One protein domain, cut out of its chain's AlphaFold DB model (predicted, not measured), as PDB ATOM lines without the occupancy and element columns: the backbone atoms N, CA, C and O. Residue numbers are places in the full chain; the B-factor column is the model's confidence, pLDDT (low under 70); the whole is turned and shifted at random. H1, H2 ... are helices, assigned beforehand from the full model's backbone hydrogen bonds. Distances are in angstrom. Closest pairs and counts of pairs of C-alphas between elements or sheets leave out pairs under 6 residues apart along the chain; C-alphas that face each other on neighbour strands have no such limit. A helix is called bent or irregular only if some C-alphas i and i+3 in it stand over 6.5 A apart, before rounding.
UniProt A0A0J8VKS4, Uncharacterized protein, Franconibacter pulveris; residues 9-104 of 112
ATOM      1  N   ARG A   9      25.260  47.433  31.187       91.44
ATOM      2  CA  ARG A   9      24.817  48.193  30.014       91.44
ATOM      3  C   ARG A   9      25.328  49.637  29.983       91.44
ATOM      4  O   ARG A   9      25.943  50.055  29.005       91.44
ATOM      5  N   LYS A  10      25.125  50.390  31.065       93.75
ATOM      6  CA  LYS A  10      25.551  51.792  31.179       93.75
ATOM      7  C   LYS A  10      27.075  51.913  31.156       93.75
ATOM      8  O   LYS A  10      27.614  52.831  30.547       93.75
ATOM      9  N   CYS A  11      27.782  50.967  31.772       95.19
ATOM     10  CA  CYS A  11      29.241  50.904  31.690       95.19
ATOM     11  C   CYS A  11      29.723  50.648  30.259       95.19
ATOM     12  O   CYS A  11      30.648  51.320  29.809       95.19
ATOM     13  N   ILE A  12      29.084  49.731  29.526       95.88
ATOM     14  CA  ILE A  12      29.392  49.477  28.111       95.88
ATOM     15  C   ILE A  12      29.202  50.756  27.289       95.88
ATOM     16  O   ILE A  12      30.081  51.115  26.509       95.88
ATOM     17  N   GLU A  13      28.095  51.476  27.480       95.56
ATOM     18  CA  GLU A  13      27.825  52.738  26.777       95.56
ATOM     19  C   GLU A  13      28.888  53.807  27.065       95.56
ATOM     20  O   GLU A  13      29.393  54.443  26.139       95.56
ATOM     21  N   LEU A  14      29.295  53.958  28.329       97.19
ATOM     22  CA  LEU A  14      30.360  54.887  28.712       97.19
ATOM     23  C   LEU A  14      31.713  54.496  28.106       97.19
ATOM     24  O   LEU A  14      32.430  55.361  27.609       97.19
ATOM     25  N   LEU A  15      32.060  53.208  28.092       97.44
ATOM     26  CA  LEU A  15      33.304  52.724  27.485       97.44
ATOM     27  C   LEU A  15      33.319  52.942  25.965       97.44
ATOM     28  O   LEU A  15      34.332  53.379  25.414       97.44
ATOM     29  N   LYS A  16      32.186  52.713  25.291       97.06
ATOM     30  CA  LYS A  16      32.019  53.033  23.866       97.06
ATOM     31  C   LYS A  16      32.203  54.528  23.603       97.06
ATOM     32  O   LYS A  16      32.938  54.891  22.685       97.06
ATOM     33  N   LEU A  17      31.604  55.386  24.431       97.38
ATOM     34  CA  LEU A  17      31.771  56.837  24.335       97.38
ATOM     35  C   LEU A  17      33.233  57.252  24.546       97.38
ATOM     36  O   LEU A  17      33.766  58.029  23.757       97.38
ATOM     37  N   CYS A  18      33.911  56.704  25.557       97.75
ATOM     38  CA  CYS A  18      35.336  56.948  25.791       97.75
ATOM     39  C   CYS A  18      36.173  56.619  24.551       97.75
ATOM     40  O   CYS A  18      37.059  57.391  24.187       97.75
ATOM     41  N   GLN A  19      35.871  55.513  23.867       97.75
ATOM     42  CA  GLN A  19      36.584  55.160  22.649       97.75
ATOM     43  C   GLN A  19      36.304  56.101  21.486       97.75
ATOM     44  O   GLN A  19      37.242  56.507  20.799       97.75
ATOM     45  N   GLN A  20      35.047  56.492  21.292       96.81
ATOM     46  CA  GLN A  20      34.685  57.482  20.279       96.81
ATOM     47  C   GLN A  20      35.420  58.807  20.514       96.81
ATOM     48  O   GLN A  20      36.020  59.346  19.585       96.81
ATOM     49  N   LEU A  21      35.437  59.299  21.756       98.12
ATOM     50  CA  LEU A  21      36.129  60.535  22.131       98.12
ATOM     51  C   LEU A  21      37.645  60.425  21.944       98.12
ATOM     52  O   LEU A  21      38.271  61.363  21.451       98.12
ATOM     53  N   GLN A  22      38.241  59.283  22.289       97.75
ATOM     54  CA  GLN A  22      39.672  59.069  22.095       97.75
ATOM     55  C   GLN A  22      40.034  59.052  20.603       97.75
ATOM     56  O   GLN A  22      40.970  59.742  20.211       97.75
ATOM     57  N   THR A  23      39.249  58.368  19.765       96.81
ATOM     58  CA  THR A  23      39.409  58.387  18.301       96.81
ATOM     59  C   THR A  23      39.241  59.788  17.710       96.81
ATOM     60  O   THR A  23      39.994  60.162  16.817       96.81
ATOM     61  N   GLN A  24      38.297  60.593  18.206       97.44
ATOM     62  CA  GLN A  24      38.150  61.990  17.772       97.44
ATOM     63  C   GLN A  24      39.359  62.846  18.167       97.44
ATOM     64  O   GLN A  24      39.757  63.739  17.422       97.44
ATOM     65  N   LYS A  25      39.945  62.576  19.335       97.88
ATOM     66  CA  LYS A  25      41.079  63.323  19.878       97.88
ATOM     67  C   LYS A  25      42.392  63.026  19.153       97.88
ATOM     68  O   LYS A  25      43.158  63.953  18.915       97.88
ATOM     69  N   ASP A  26      42.680  61.756  18.869       97.88
ATOM     70  CA  ASP A  26      43.965  61.327  18.295       97.88
ATOM     71  C   ASP A  26      43.908  60.966  16.804       97.88
ATOM     72  O   ASP A  26      44.950  60.761  16.183       97.88
ATOM     73  N   GLY A  27      42.712  60.910  16.211       97.06
ATOM     74  CA  GLY A  27      42.506  60.560  14.805       97.06
ATOM     75  C   GLY A  27      42.707  59.075  14.490       97.06
ATOM     76  O   GLY A  27      42.606  58.682  13.327       97.06
ATOM     77  N   ILE A  28      42.972  58.227  15.491       97.12
ATOM     78  CA  ILE A  28      43.165  56.790  15.298       97.12
ATOM     79  C   ILE A  28      41.792  56.126  15.235       97.12
ATOM     80  O   ILE A  28      41.059  56.057  16.226       97.12
ATOM     81  N   ARG A  29      41.433  55.600  14.063       96.44
ATOM     82  CA  ARG A  29      40.179  54.866  13.868       96.44
ATOM     83  C   ARG A  29      40.227  53.526  14.605       96.44
ATOM     84  O   ARG A  29      41.028  52.666  14.253       96.44
ATOM     85  N   ARG A  30      39.331  53.336  15.577       96.38
ATOM     86  CA  ARG A  30      39.186  52.104  16.369       96.38
ATOM     87  C   ARG A  30      37.834  51.437  16.093       96.38
ATOM     88  O   ARG A  30      36.856  52.159  15.878       96.38
ATOM     89  N   PRO A  31      37.757  50.098  16.089       95.25
ATOM     90  CA  PRO A  31      36.512  49.381  15.830       95.25
ATOM     91  C   PRO A  31      35.564  49.518  17.015       95.25
ATOM     92  O   PRO A  31      36.007  49.454  18.158       95.25
ATOM     93  N   GLU A  32      34.259  49.658  16.782       93.31
ATOM     94  CA  GLU A  32      33.302  49.631  17.888       93.31
ATOM     95  C   GLU A  32      33.398  48.286  18.642       93.31
ATOM     96  O   GLU A  32      33.443  47.231  17.998       93.31
ATOM     97  N   PRO A  33      33.412  48.280  19.989       93.31
ATOM     98  CA  PRO A  33      33.464  47.049  20.771       93.31
ATOM     99  C   PRO A  33      32.353  46.068  20.380       93.31
ATOM    100  O   PRO A  33      31.173  46.428  20.379       93.31
ATOM    101  N   GLY A  34      32.735  44.826  20.074       89.12
ATOM    102  CA  GLY A  34      31.820  43.770  19.619       89.12
ATOM    103  C   GLY A  34      31.575  43.737  18.106       89.12
ATOM    104  O   GLY A  34      30.820  42.891  17.636       89.12
ATOM    105  N   THR A  35      32.221  44.615  17.338       91.88
ATOM    106  CA  THR A  35      32.175  44.611  15.869       91.88
ATOM    107  C   THR A  35      33.507  44.159  15.277       91.88
ATOM    108  O   THR A  35      34.553  44.228  15.925       91.88
ATOM    109  N   PHE A  36      33.472  43.686  14.033       88.81
ATOM    110  CA  PHE A  36      34.671  43.366  13.268       88.81
ATOM    111  C   PHE A  36      34.871  44.413  12.174       88.81
ATOM    112  O   PHE A  36      34.031  44.558  11.287       88.81
ATOM    113  N   ASP A  37      35.999  45.119  12.227       91.62
ATOM    114  CA  ASP A  37      36.430  46.053  11.190       91.62
ATOM    115  C   ASP A  37      37.917  45.814  10.890       91.62
ATOM    116  O   ASP A  37      38.775  46.227  11.674       91.62
ATOM    117  N   PRO A  38      38.250  45.156   9.765       90.75
ATOM    118  CA  PRO A  38      39.632  44.823   9.428       90.75
ATOM    119  C   PRO A  38      40.472  46.053   9.054       90.75
ATOM    120  O   PRO A  38      41.685  45.945   8.908       90.75
ATOM    121  N   THR A  39      39.840  47.215   8.865       93.50
ATOM    122  CA  THR A  39      40.511  48.465   8.487       93.50
ATOM    123  C   THR A  39      40.779  49.386   9.677       93.50
ATOM    124  O   THR A  39      41.417  50.426   9.512       93.50
ATOM    125  N   ALA A  40      40.287  49.033  10.866       94.44
ATOM    126  CA  ALA A  40      40.487  49.802  12.082       94.44
ATOM    127  C   ALA A  40      41.727  49.333  12.856       94.44
ATOM    128  O   ALA A  40      42.128  48.170  12.812       94.44
ATOM    129  N   THR A  41      42.336  50.254  13.596       96.50
ATOM    130  CA  THR A  41      43.482  49.966  14.454       96.50
ATOM    131  C   THR A  41      43.019  49.311  15.750       96.50
ATOM    132  O   THR A  41      42.172  49.849  16.463       96.50
ATOM    133  N   MET A  42      43.621  48.166  16.075       96.12
ATOM    134  CA  MET A  42      43.461  47.488  17.360       96.12
ATOM    135  C   MET A  42      44.694  47.749  18.233       96.12
ATOM    136  O   MET A  42      45.616  46.938  18.290       96.12
ATOM    137  N   ASP A  43      44.738  48.920  18.864       96.50
ATOM    138  CA  ASP A  43      45.776  49.267  19.836       96.50
ATOM    139  C   ASP A  43      45.425  48.750  21.245       96.50
ATOM    140  O   ASP A  43      44.389  48.112  21.461       96.50
ATOM    141  N   PHE A  44      46.304  48.996  22.221       97.75
ATOM    142  CA  PHE A  44      46.070  48.574  23.607       97.75
ATOM    143  C   PHE A  44      44.770  49.152  24.172       97.75
ATOM    144  O   PHE A  44      44.005  48.435  24.806       97.75
ATOM    145  N   PHE A  45      44.473  50.415  23.862       97.12
ATOM    146  CA  PHE A  45      43.257  51.073  24.319       97.12
ATOM    147  C   PHE A  45      41.992  50.413  23.740       97.12
ATOM    148  O   PHE A  45      41.097  50.047  24.499       97.12
ATOM    149  N   ALA A  46      41.928  50.179  22.423       96.94
ATOM    150  CA  ALA A  46      40.813  49.467  21.786       96.94
ATOM    151  C   ALA A  46      40.658  48.033  22.322       96.94
ATOM    152  O   ALA A  46      39.538  47.548  22.519       96.94
ATOM    153  N   THR A  47      41.782  47.361  22.586       97.19
ATOM    154  CA  THR A  47      41.808  46.004  23.146       97.19
ATOM    155  C   THR A  47      41.200  45.969  24.545       97.19
ATOM    156  O   THR A  47      40.351  45.120  24.822       97.19
ATOM    157  N   ASP A  48      41.596  46.897  25.416       98.06
ATOM    158  CA  ASP A  48      41.108  46.963  26.794       98.06
ATOM    159  C   ASP A  48      39.623  47.323  26.840       98.06
ATOM    160  O   ASP A  48      38.851  46.619  27.489       98.06
ATOM    161  N   ILE A  49      39.192  48.327  26.065       97.88
ATOM    162  CA  ILE A  49      37.769  48.673  25.934       97.88
ATOM    163  C   ILE A  49      36.958  47.459  25.454       97.88
ATOM    164  O   ILE A  49      35.926  47.130  26.040       97.88
ATOM    165  N   THR A  50      37.427  46.760  24.416       96.56
ATOM    166  CA  THR A  50      36.732  45.587  23.867       96.56
ATOM    167  C   THR A  50      36.600  44.475  24.905       96.56
ATOM    168  O   THR A  50      35.514  43.917  25.078       96.56
ATOM    169  N   ARG A  51      37.676  44.175  25.641       97.12
ATOM    170  CA  ARG A  51      37.665  43.163  26.707       97.12
ATOM    171  C   ARG A  51      36.742  43.554  27.855       97.12
ATOM    172  O   ARG A  51      35.982  42.711  28.321       97.12
ATOM    173  N   SER A  52      36.768  44.809  28.295       97.75
ATOM    174  CA  SER A  52      35.877  45.296  29.350       97.75
ATOM    175  C   SER A  52      34.408  45.193  28.943       97.75
ATOM    176  O   SER A  52      33.599  44.688  29.716       97.75
ATOM    177  N   CYS A  53      34.062  45.588  27.714       97.25
ATOM    178  CA  CYS A  53      32.703  45.443  27.190       97.25
ATOM    179  C   CYS A  53      32.254  43.974  27.117       97.25
ATOM    180  O   CYS A  53      31.106  43.668  27.445       97.25
ATOM    181  N   LEU A  54      33.154  43.058  26.738       96.19
ATOM    182  CA  LEU A  54      32.872  41.620  26.730       96.19
ATOM    183  C   LEU A  54      32.574  41.100  28.143       96.19
ATOM    184  O   LEU A  54      31.556  40.446  28.359       96.19
ATOM    185  N   TRP A  55      33.414  41.440  29.124       96.62
ATOM    186  CA  TRP A  55      33.194  41.042  30.517       96.62
ATOM    187  C   TRP A  55      31.904  41.611  31.098       96.62
ATOM    188  O   TRP A  55      31.175  40.891  31.773       96.62
ATOM    189  N   LEU A  56      31.579  42.869  30.806       95.94
ATOM    190  CA  LEU A  56      30.327  43.484  31.248       95.94
ATOM    191  C   LEU A  56      29.106  42.793  30.636       95.94
ATOM    192  O   LEU A  56      28.133  42.559  31.343       95.94
ATOM    193  N   THR A  57      29.185  42.391  29.365       94.56
ATOM    194  CA  THR A  57      28.139  41.576  28.723       94.56
ATOM    195  C   THR A  57      27.960  40.238  29.443       94.56
ATOM    196  O   THR A  57      26.837  39.794  29.674       94.56
ATOM    197  N   HIS A  58      29.059  39.588  29.840       94.69
ATOM    198  CA  HIS A  58      28.988  38.346  30.611       94.69
ATOM    199  C   HIS A  58      28.384  38.553  32.002       94.69
ATOM    200  O   HIS A  58      27.549  37.754  32.415       94.69
ATOM    201  N   ILE A  59      28.752  39.630  32.698       93.44
ATOM    202  CA  ILE A  59      28.174  39.974  34.003       93.44
ATOM    203  C   ILE A  59      26.668  40.218  33.868       93.44
ATOM    204  O   ILE A  59      25.900  39.651  34.639       93.44
ATOM    205  N   GLU A  60      26.235  40.990  32.865       92.25
ATOM    206  CA  GLU A  60      24.812  41.248  32.590       92.25
ATOM    207  C   GLU A  60      24.023  39.946  32.428       92.25
ATOM    208  O   GLU A  60      22.962  39.782  33.026       92.25
ATOM    209  N   ALA A  61      24.573  38.986  31.681       91.31
ATOM    210  CA  ALA A  61      23.948  37.685  31.478       91.31
ATOM    211  C   ALA A  61      23.944  36.798  32.741       91.31
ATOM    212  O   ALA A  61      23.071  35.943  32.884       91.31
ATOM    213  N   MET A  62      24.907  36.974  33.652       92.25
ATOM    214  CA  MET A  62      25.034  36.172  34.875       92.25
ATOM    215  C   MET A  62      24.187  36.689  36.042       92.25
ATOM    216  O   MET A  62      23.817  35.891  36.901       92.25
ATOM    217  N   LEU A  63      23.858  37.985  36.084       90.50
ATOM    218  CA  LEU A  63      23.098  38.587  37.189       90.50
ATOM    219  C   LEU A  63      21.775  37.852  37.492       90.50
ATOM    220  O   LEU A  63      21.601  37.442  38.640       90.50
ATOM    221  N   PRO A  64      20.899  37.555  36.508       91.31
ATOM    222  CA  PRO A  64      19.647  36.849  36.789       91.31
ATOM    223  C   PRO A  64      19.862  35.433  37.337       91.31
ATOM    224  O   PRO A  64      19.046  34.921  38.098       91.31
ATOM    225  N   VAL A  65      20.961  34.777  36.948       93.62
ATOM    226  CA  VAL A  65      21.311  33.439  37.443       93.62
ATOM    227  C   VAL A  65      21.764  33.516  38.899       93.62
ATOM    228  O   VAL A  65      21.357  32.689  39.711       93.62
ATOM    229  N   LEU A  66      22.570  34.521  39.251       93.75
ATOM    230  CA  LEU A  66      22.998  34.756  40.632       93.75
ATOM    231  C   LEU A  66      21.816  35.095  41.547       93.75
ATOM    232  O   LEU A  66      21.766  34.603  42.673       93.75
ATOM    233  N   GLU A  67      20.849  35.875  41.063       93.62
ATOM    234  CA  GLU A  67      19.604  36.160  41.785       93.62
ATOM    235  C   GLU A  67      18.799  34.879  42.033       93.62
ATOM    236  O   GLU A  67      18.438  34.591  43.173       93.62
ATOM    237  N   GLN A  68      18.601  34.054  41.000       96.31
ATOM    238  CA  GLN A  68      17.899  32.772  41.131       96.31
ATOM    239  C   GLN A  68      18.591  31.822  42.115       96.31
ATOM    240  O   GLN A  68      17.928  31.195  42.939       96.31
ATOM    241  N   LEU A  69      19.923  31.726  42.071       96.81
ATOM    242  CA  LEU A  69      20.688  30.904  43.014       96.81
ATOM    243  C   LEU A  69      20.621  31.450  44.444       96.81
ATOM    244  O   LEU A  69      20.591  30.671  45.395       96.81
ATOM    245  N   THR A  70      20.580  32.771  44.604       96.56
ATOM    246  CA  THR A  70      20.414  33.413  45.913       96.56
ATOM    247  C   THR A  70      19.050  33.082  46.510       96.56
ATOM    248  O   THR A  70      18.976  32.694  47.675       96.56
ATOM    249  N   GLU A  71      17.978  33.191  45.723       97.75
ATOM    250  CA  GLU A  71      16.632  32.828  46.176       97.75
ATOM    251  C   GLU A  71      16.523  31.336  46.494       97.75
ATOM    252  O   GLU A  71      16.038  30.984  47.569       97.75
ATOM    253  N   LEU A  72      17.087  30.466  45.650       97.69
ATOM    254  CA  LEU A  72      17.171  29.035  45.942       97.69
ATOM    255  C   LEU A  72      17.891  28.771  47.271       97.69
ATOM    256  O   LEU A  72      17.427  27.969  48.074       97.69
ATOM    257  N   GLY A  73      19.007  29.451  47.542       97.62
ATOM    258  CA  GLY A  73      19.712  29.318  48.817       97.62
ATOM    259  C   GLY A  73      18.827  29.681  50.011       97.62
ATOM    260  O   GLY A  73      18.779  28.940  50.990       97.62
ATOM    261  N   LYS A  74      18.082  30.787  49.925       97.56
ATOM    262  CA  LYS A  74      17.141  31.194  50.982       97.56
ATOM    263  C   LYS A  74      16.025  30.168  51.184       97.56
ATOM    264  O   LYS A  74      15.586  29.953  52.310       97.56
ATOM    265  N   GLU A  75      15.543  29.541  50.114       98.19
ATOM    266  CA  GLU A  75      14.561  28.454  50.202       98.19
ATOM    267  C   GLU A  75      15.149  27.215  50.884       98.19
ATOM    268  O   GLU A  75      14.542  26.682  51.811       98.19
ATOM    269  N   LEU A  76      16.364  26.807  50.509       97.94
ATOM    270  CA  LEU A  76      17.057  25.676  51.130       97.94
ATOM    271  C   LEU A  76      17.291  25.888  52.633       97.94
ATOM    272  O   LEU A  76      17.175  24.939  53.407       97.94
ATOM    273  N   GLU A  77      17.595  27.113  53.064       97.81
ATOM    274  CA  GLU A  77      17.712  27.441  54.489       97.81
ATOM    275  C   GLU A  77      16.367  27.309  55.212       97.81
ATOM    276  O   GLU A  77      16.299  26.684  56.270       97.81
ATOM    277  N   LYS A  78      15.277  27.838  54.632       97.50
ATOM    278  CA  LYS A  78      13.923  27.695  55.202       97.50
ATOM    279  C   LYS A  78      13.516  26.230  55.358       97.50
ATOM    280  O   LYS A  78      12.801  25.888  56.295       97.50
ATOM    281  N   GLU A  79      13.974  25.372  54.453       97.19
ATOM    282  CA  GLU A  79      13.763  23.924  54.494       97.19
ATOM    283  C   GLU A  79      14.752  23.183  55.416       97.19
ATOM    284  O   GLU A  79      14.663  21.964  55.558       97.19
ATOM    285  N   GLY A  80      15.705  23.887  56.037       96.62
ATOM    286  CA  GLY A  80      16.728  23.313  56.915       96.62
ATOM    287  C   GLY A  80      17.797  22.489  56.190       96.62
ATOM    288  O   GLY A  80      18.530  21.736  56.830       96.62
ATOM    289  N   LYS A  81      17.886  22.603  54.860       96.81
ATOM    290  CA  LYS A  81      18.826  21.855  54.006       96.81
ATOM    291  C   LYS A  81      20.230  22.454  53.987       96.81
ATOM    292  O   LYS A  81      21.191  21.728  53.740       96.81
ATOM    293  N   ILE A  82      20.339  23.757  54.231       97.00
ATOM    294  CA  ILE A  82      21.599  24.468  54.457       97.00
ATOM    295  C   ILE A  82      21.468  25.338  55.712       97.00
ATOM    296  O   ILE A  82      20.357  25.684  56.109       97.00
ATOM    297  N   GLN A  83      22.594  25.695  56.324       95.94
ATOM    298  CA  GLN A  83      22.659  26.613  57.465       95.94
ATOM    299  C   GLN A  83      23.772  27.632  57.196       95.94
ATOM    300  O   GLN A  83      24.931  27.317  57.452       95.94
ATOM    301  N   PRO A  84      23.445  28.797  56.613       94.00
ATOM    302  CA  PRO A  84      24.424  29.833  56.307       94.00
ATOM    303  C   PRO A  84      25.030  30.444  57.574       94.00
ATOM    304  O   PRO A  84      24.315  30.816  58.508       94.00
ATOM    305  N   GLU A  85      26.345  30.622  57.581       94.94
ATOM    306  CA  GLU A  85      27.060  31.401  58.585       94.94
ATOM    307  C   GLU A  85      27.168  32.884  58.188       94.94
ATOM    308  O   GLU A  85      26.954  33.295  57.041       94.94
ATOM    309  N   ALA A  86      27.514  33.734  59.160       90.25
ATOM    310  CA  ALA A  86      27.682  35.161  58.921       90.25
ATOM    311  C   ALA A  86      28.782  35.423  57.876       90.25
ATOM    312  O   ALA A  86      29.948  35.095  58.082       90.25
ATOM    313  N   GLY A  87      28.408  36.078  56.775       89.56
ATOM    314  CA  GLY A  87      29.314  36.397  55.667       89.56
ATOM    315  C   GLY A  87      29.302  35.379  54.526       89.56
ATOM    316  O   GLY A  87      29.938  35.627  53.502       89.56
ATOM    317  N   GLU A  88      28.562  34.275  54.650       92.56
ATOM    318  CA  GLU A  88      28.395  33.329  53.553       92.56
ATOM    319  C   GLU A  88      27.407  33.824  52.490       92.56
ATOM    320  O   GLU A  88      26.510  34.635  52.733       92.56
ATOM    321  N   ASN A  89      27.588  33.323  51.266       93.94
ATOM    322  CA  ASN A  89      26.767  33.674  50.115       93.94
ATOM    323  C   ASN A  89      25.771  32.550  49.806       93.94
ATOM    324  O   ASN A  89      26.172  31.451  49.416       93.94
ATOM    325  N   TYR A  90      24.477  32.861  49.891       96.69
ATOM    326  CA  TYR A  90      23.384  31.948  49.552       96.69
ATOM    327  C   TYR A  90      23.511  31.311  48.165       96.69
ATOM    328  O   TYR A  90      23.265  30.114  48.039       96.69
ATOM    329  N   ALA A  91      23.930  32.059  47.139       96.31
ATOM    330  CA  ALA A  91      24.108  31.503  45.799       96.31
ATOM    331  C   ALA A  91      25.198  30.420  45.776       96.31
ATOM    332  O   ALA A  91      25.014  29.363  45.174       96.31
ATOM    333  N   SER A  92      26.315  30.650  46.473       95.88
ATOM    334  CA  SER A  92      27.406  29.674  46.580       95.88
ATOM    335  C   SER A  92      26.977  28.426  47.352       95.88
ATOM    336  O   SER A  92      27.260  27.309  46.917       95.88
ATOM    337  N   LEU A  93      26.255  28.603  48.462       97.38
ATOM    338  CA  LEU A  93      25.736  27.496  49.267       97.38
ATOM    339  C   LEU A  93      24.702  26.662  48.498       97.38
ATOM    340  O   LEU A  93      24.750  25.434  48.541       97.38
ATOM    341  N   ALA A  94      23.814  27.309  47.738       97.38
ATOM    342  CA  ALA A  94      22.850  26.627  46.880       97.38
ATOM    343  C   ALA A  94      23.541  25.750  45.828       97.38
ATOM    344  O   ALA A  94      23.162  24.594  45.631       97.38
ATOM    345  N   VAL A  95      24.590  26.266  45.179       96.88
ATOM    346  CA  VAL A  95      25.386  25.488  44.218       96.88
ATOM    347  C   VAL A  95      26.069  24.304  44.903       96.88
ATOM    348  O   VAL A  95      25.995  23.190  44.388       96.88
ATOM    349  N   ALA A  96      26.695  24.513  46.064       96.00
ATOM    350  CA  ALA A  96      27.349  23.439  46.811       96.00
ATOM    351  C   ALA A  96      26.362  22.317  47.177       96.00
ATOM    352  O   ALA A  96      26.647  21.142  46.941       96.00
ATOM    353  N   TRP A  97      25.169  22.677  47.656       95.88
ATOM    354  CA  TRP A  97      24.109  21.722  47.975       95.88
ATOM    355  C   TRP A  97      23.619  20.947  46.738       95.88
ATOM    356  O   TRP A  97      23.462  19.723  46.782       95.88
ATOM    357  N   LEU A  98      23.425  21.625  45.600       95.38
ATOM    358  CA  LEU A  98      23.044  20.978  44.336       95.38
ATOM    359  C   LEU A  98      24.108  19.993  43.833       95.38
ATOM    360  O   LEU A  98      23.773  18.966  43.243       95.38
ATOM    361  N   LEU A  99      25.390  20.305  44.026       95.12
ATOM    362  CA  LEU A  99      26.486  19.423  43.630       95.12
ATOM    363  C   LEU A  99      26.596  18.204  44.555       95.12
ATOM    364  O   LEU A  99      26.773  17.098  44.047       95.12
ATOM    365  N   ASP A 100      26.434  18.380  45.870       93.94
ATOM    366  CA  ASP A 100      26.438  17.278  46.846       93.94
ATOM    367  C   ASP A 100      25.267  16.306  46.619       93.94
ATOM    368  O   ASP A 100      25.445  15.089  46.551       93.94
ATOM    369  N   THR A 101      24.061  16.837  46.405       89.25
ATOM    370  CA  THR A 101      22.856  16.019  46.178       89.25
ATOM    371  C   THR A 101      22.910  15.191  44.898       89.25
ATOM    372  O   THR A 101      22.353  14.098  44.865       89.25
ATOM    373  N   ARG A 102      23.610  15.654  43.857       81.56
ATOM    374  CA  ARG A 102      23.817  14.872  42.624       81.56
ATOM    375  C   ARG A 102      24.849  13.757  42.771       81.56
ATOM    376  O   ARG A 102      24.863  12.847  41.946       81.56
ATOM    377  N   GLN A 103      25.730  13.839  43.767       74.12
ATOM    378  CA  GLN A 103      26.789  12.852  43.994       74.12
ATOM    379  C   GLN A 103      26.352  11.709  44.914       74.12
ATOM    380  O   GLN A 103      26.972  10.647  44.885       74.12
ATOM    381  N   LYS A 104      25.277  11.879  45.694       59.94
ATOM    382  CA  LYS A 104      24.688  10.792  46.486       59.94
ATOM    383  C   LYS A 104      23.916   9.841  45.557       59.94
ATOM    384  O   LYS A 104      22.902  10.251  44.992       59.94
TER     385      LYS A 104
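Overview. This is residues 9 to 104 of the 112 residues of an uncharacterized protein of Franconibacter pulveris (UniProt A0A0J8VKS4). A long bent helix, H2, runs along most of a rod-shaped model; near one end H1 folds against its first arm, H2a, as a helical hairpin, and near the other end H3 packs crosswise on its second arm, H2b, with residues 98 to 104 sticking out. The printed part has 96 residues with three named helices, H1, H2 and H3 in that order along the chain, and no named strand; the class is all helix. The whole is extended, with a radius of gyration of the C-alphas of 20.8 A and spans of 62 by 26 by 17 A.

Arrangement. H2, residues 44 to 78, was assigned as one helix by its hydrogen bonds but is bent: C-alphas 61 and 64 are 6.9 A apart. Its arms, H2a with residues 44 to 61 and H2b with residues 64 to 78, stand at a steep tilt of 40 degrees. H1, residues 9 to 26, touches H2a; their closest C-alphas, of Ile 12 and Cys 53, are 5.3 A apart. The two form a helical hairpin, at a shallow tilt of 12 degrees, opposite ways. H3, residues 90 to 103, touches H2b with residues 90 to 95 alone; the closest C-alphas, of Thr 70 and Ala 91, are 4.2 A apart. Their lines are about perpendicular, at 75 degrees. H1 is apart from H2b and H3, and H2a is apart from H3. In H1, H2a, H2b and H3 every O i to N i+4 pair is within hydrogen-bond range.

Along the chain. H2a is 25.9 A long from first to last C-alpha and H2b 21.3 A. H1 is 26.0 A long and begins at C-alpha 9, (24.817, 48.193, 30.014). H3 is 20.2 A long and ends at C-alpha 103, (26.789, 12.852, 43.994).

Size, cuts and confidence. The C-alphas of Gly 27 and Gly 80, the two farthest apart, are 61.8 A apart. The printed part has no cut. Both links are long, with 17 residues between H1 and H2 and 11 between H2 and H3. The mean pLDDT of the printed part is 94.7; residue 104 alone is under 70.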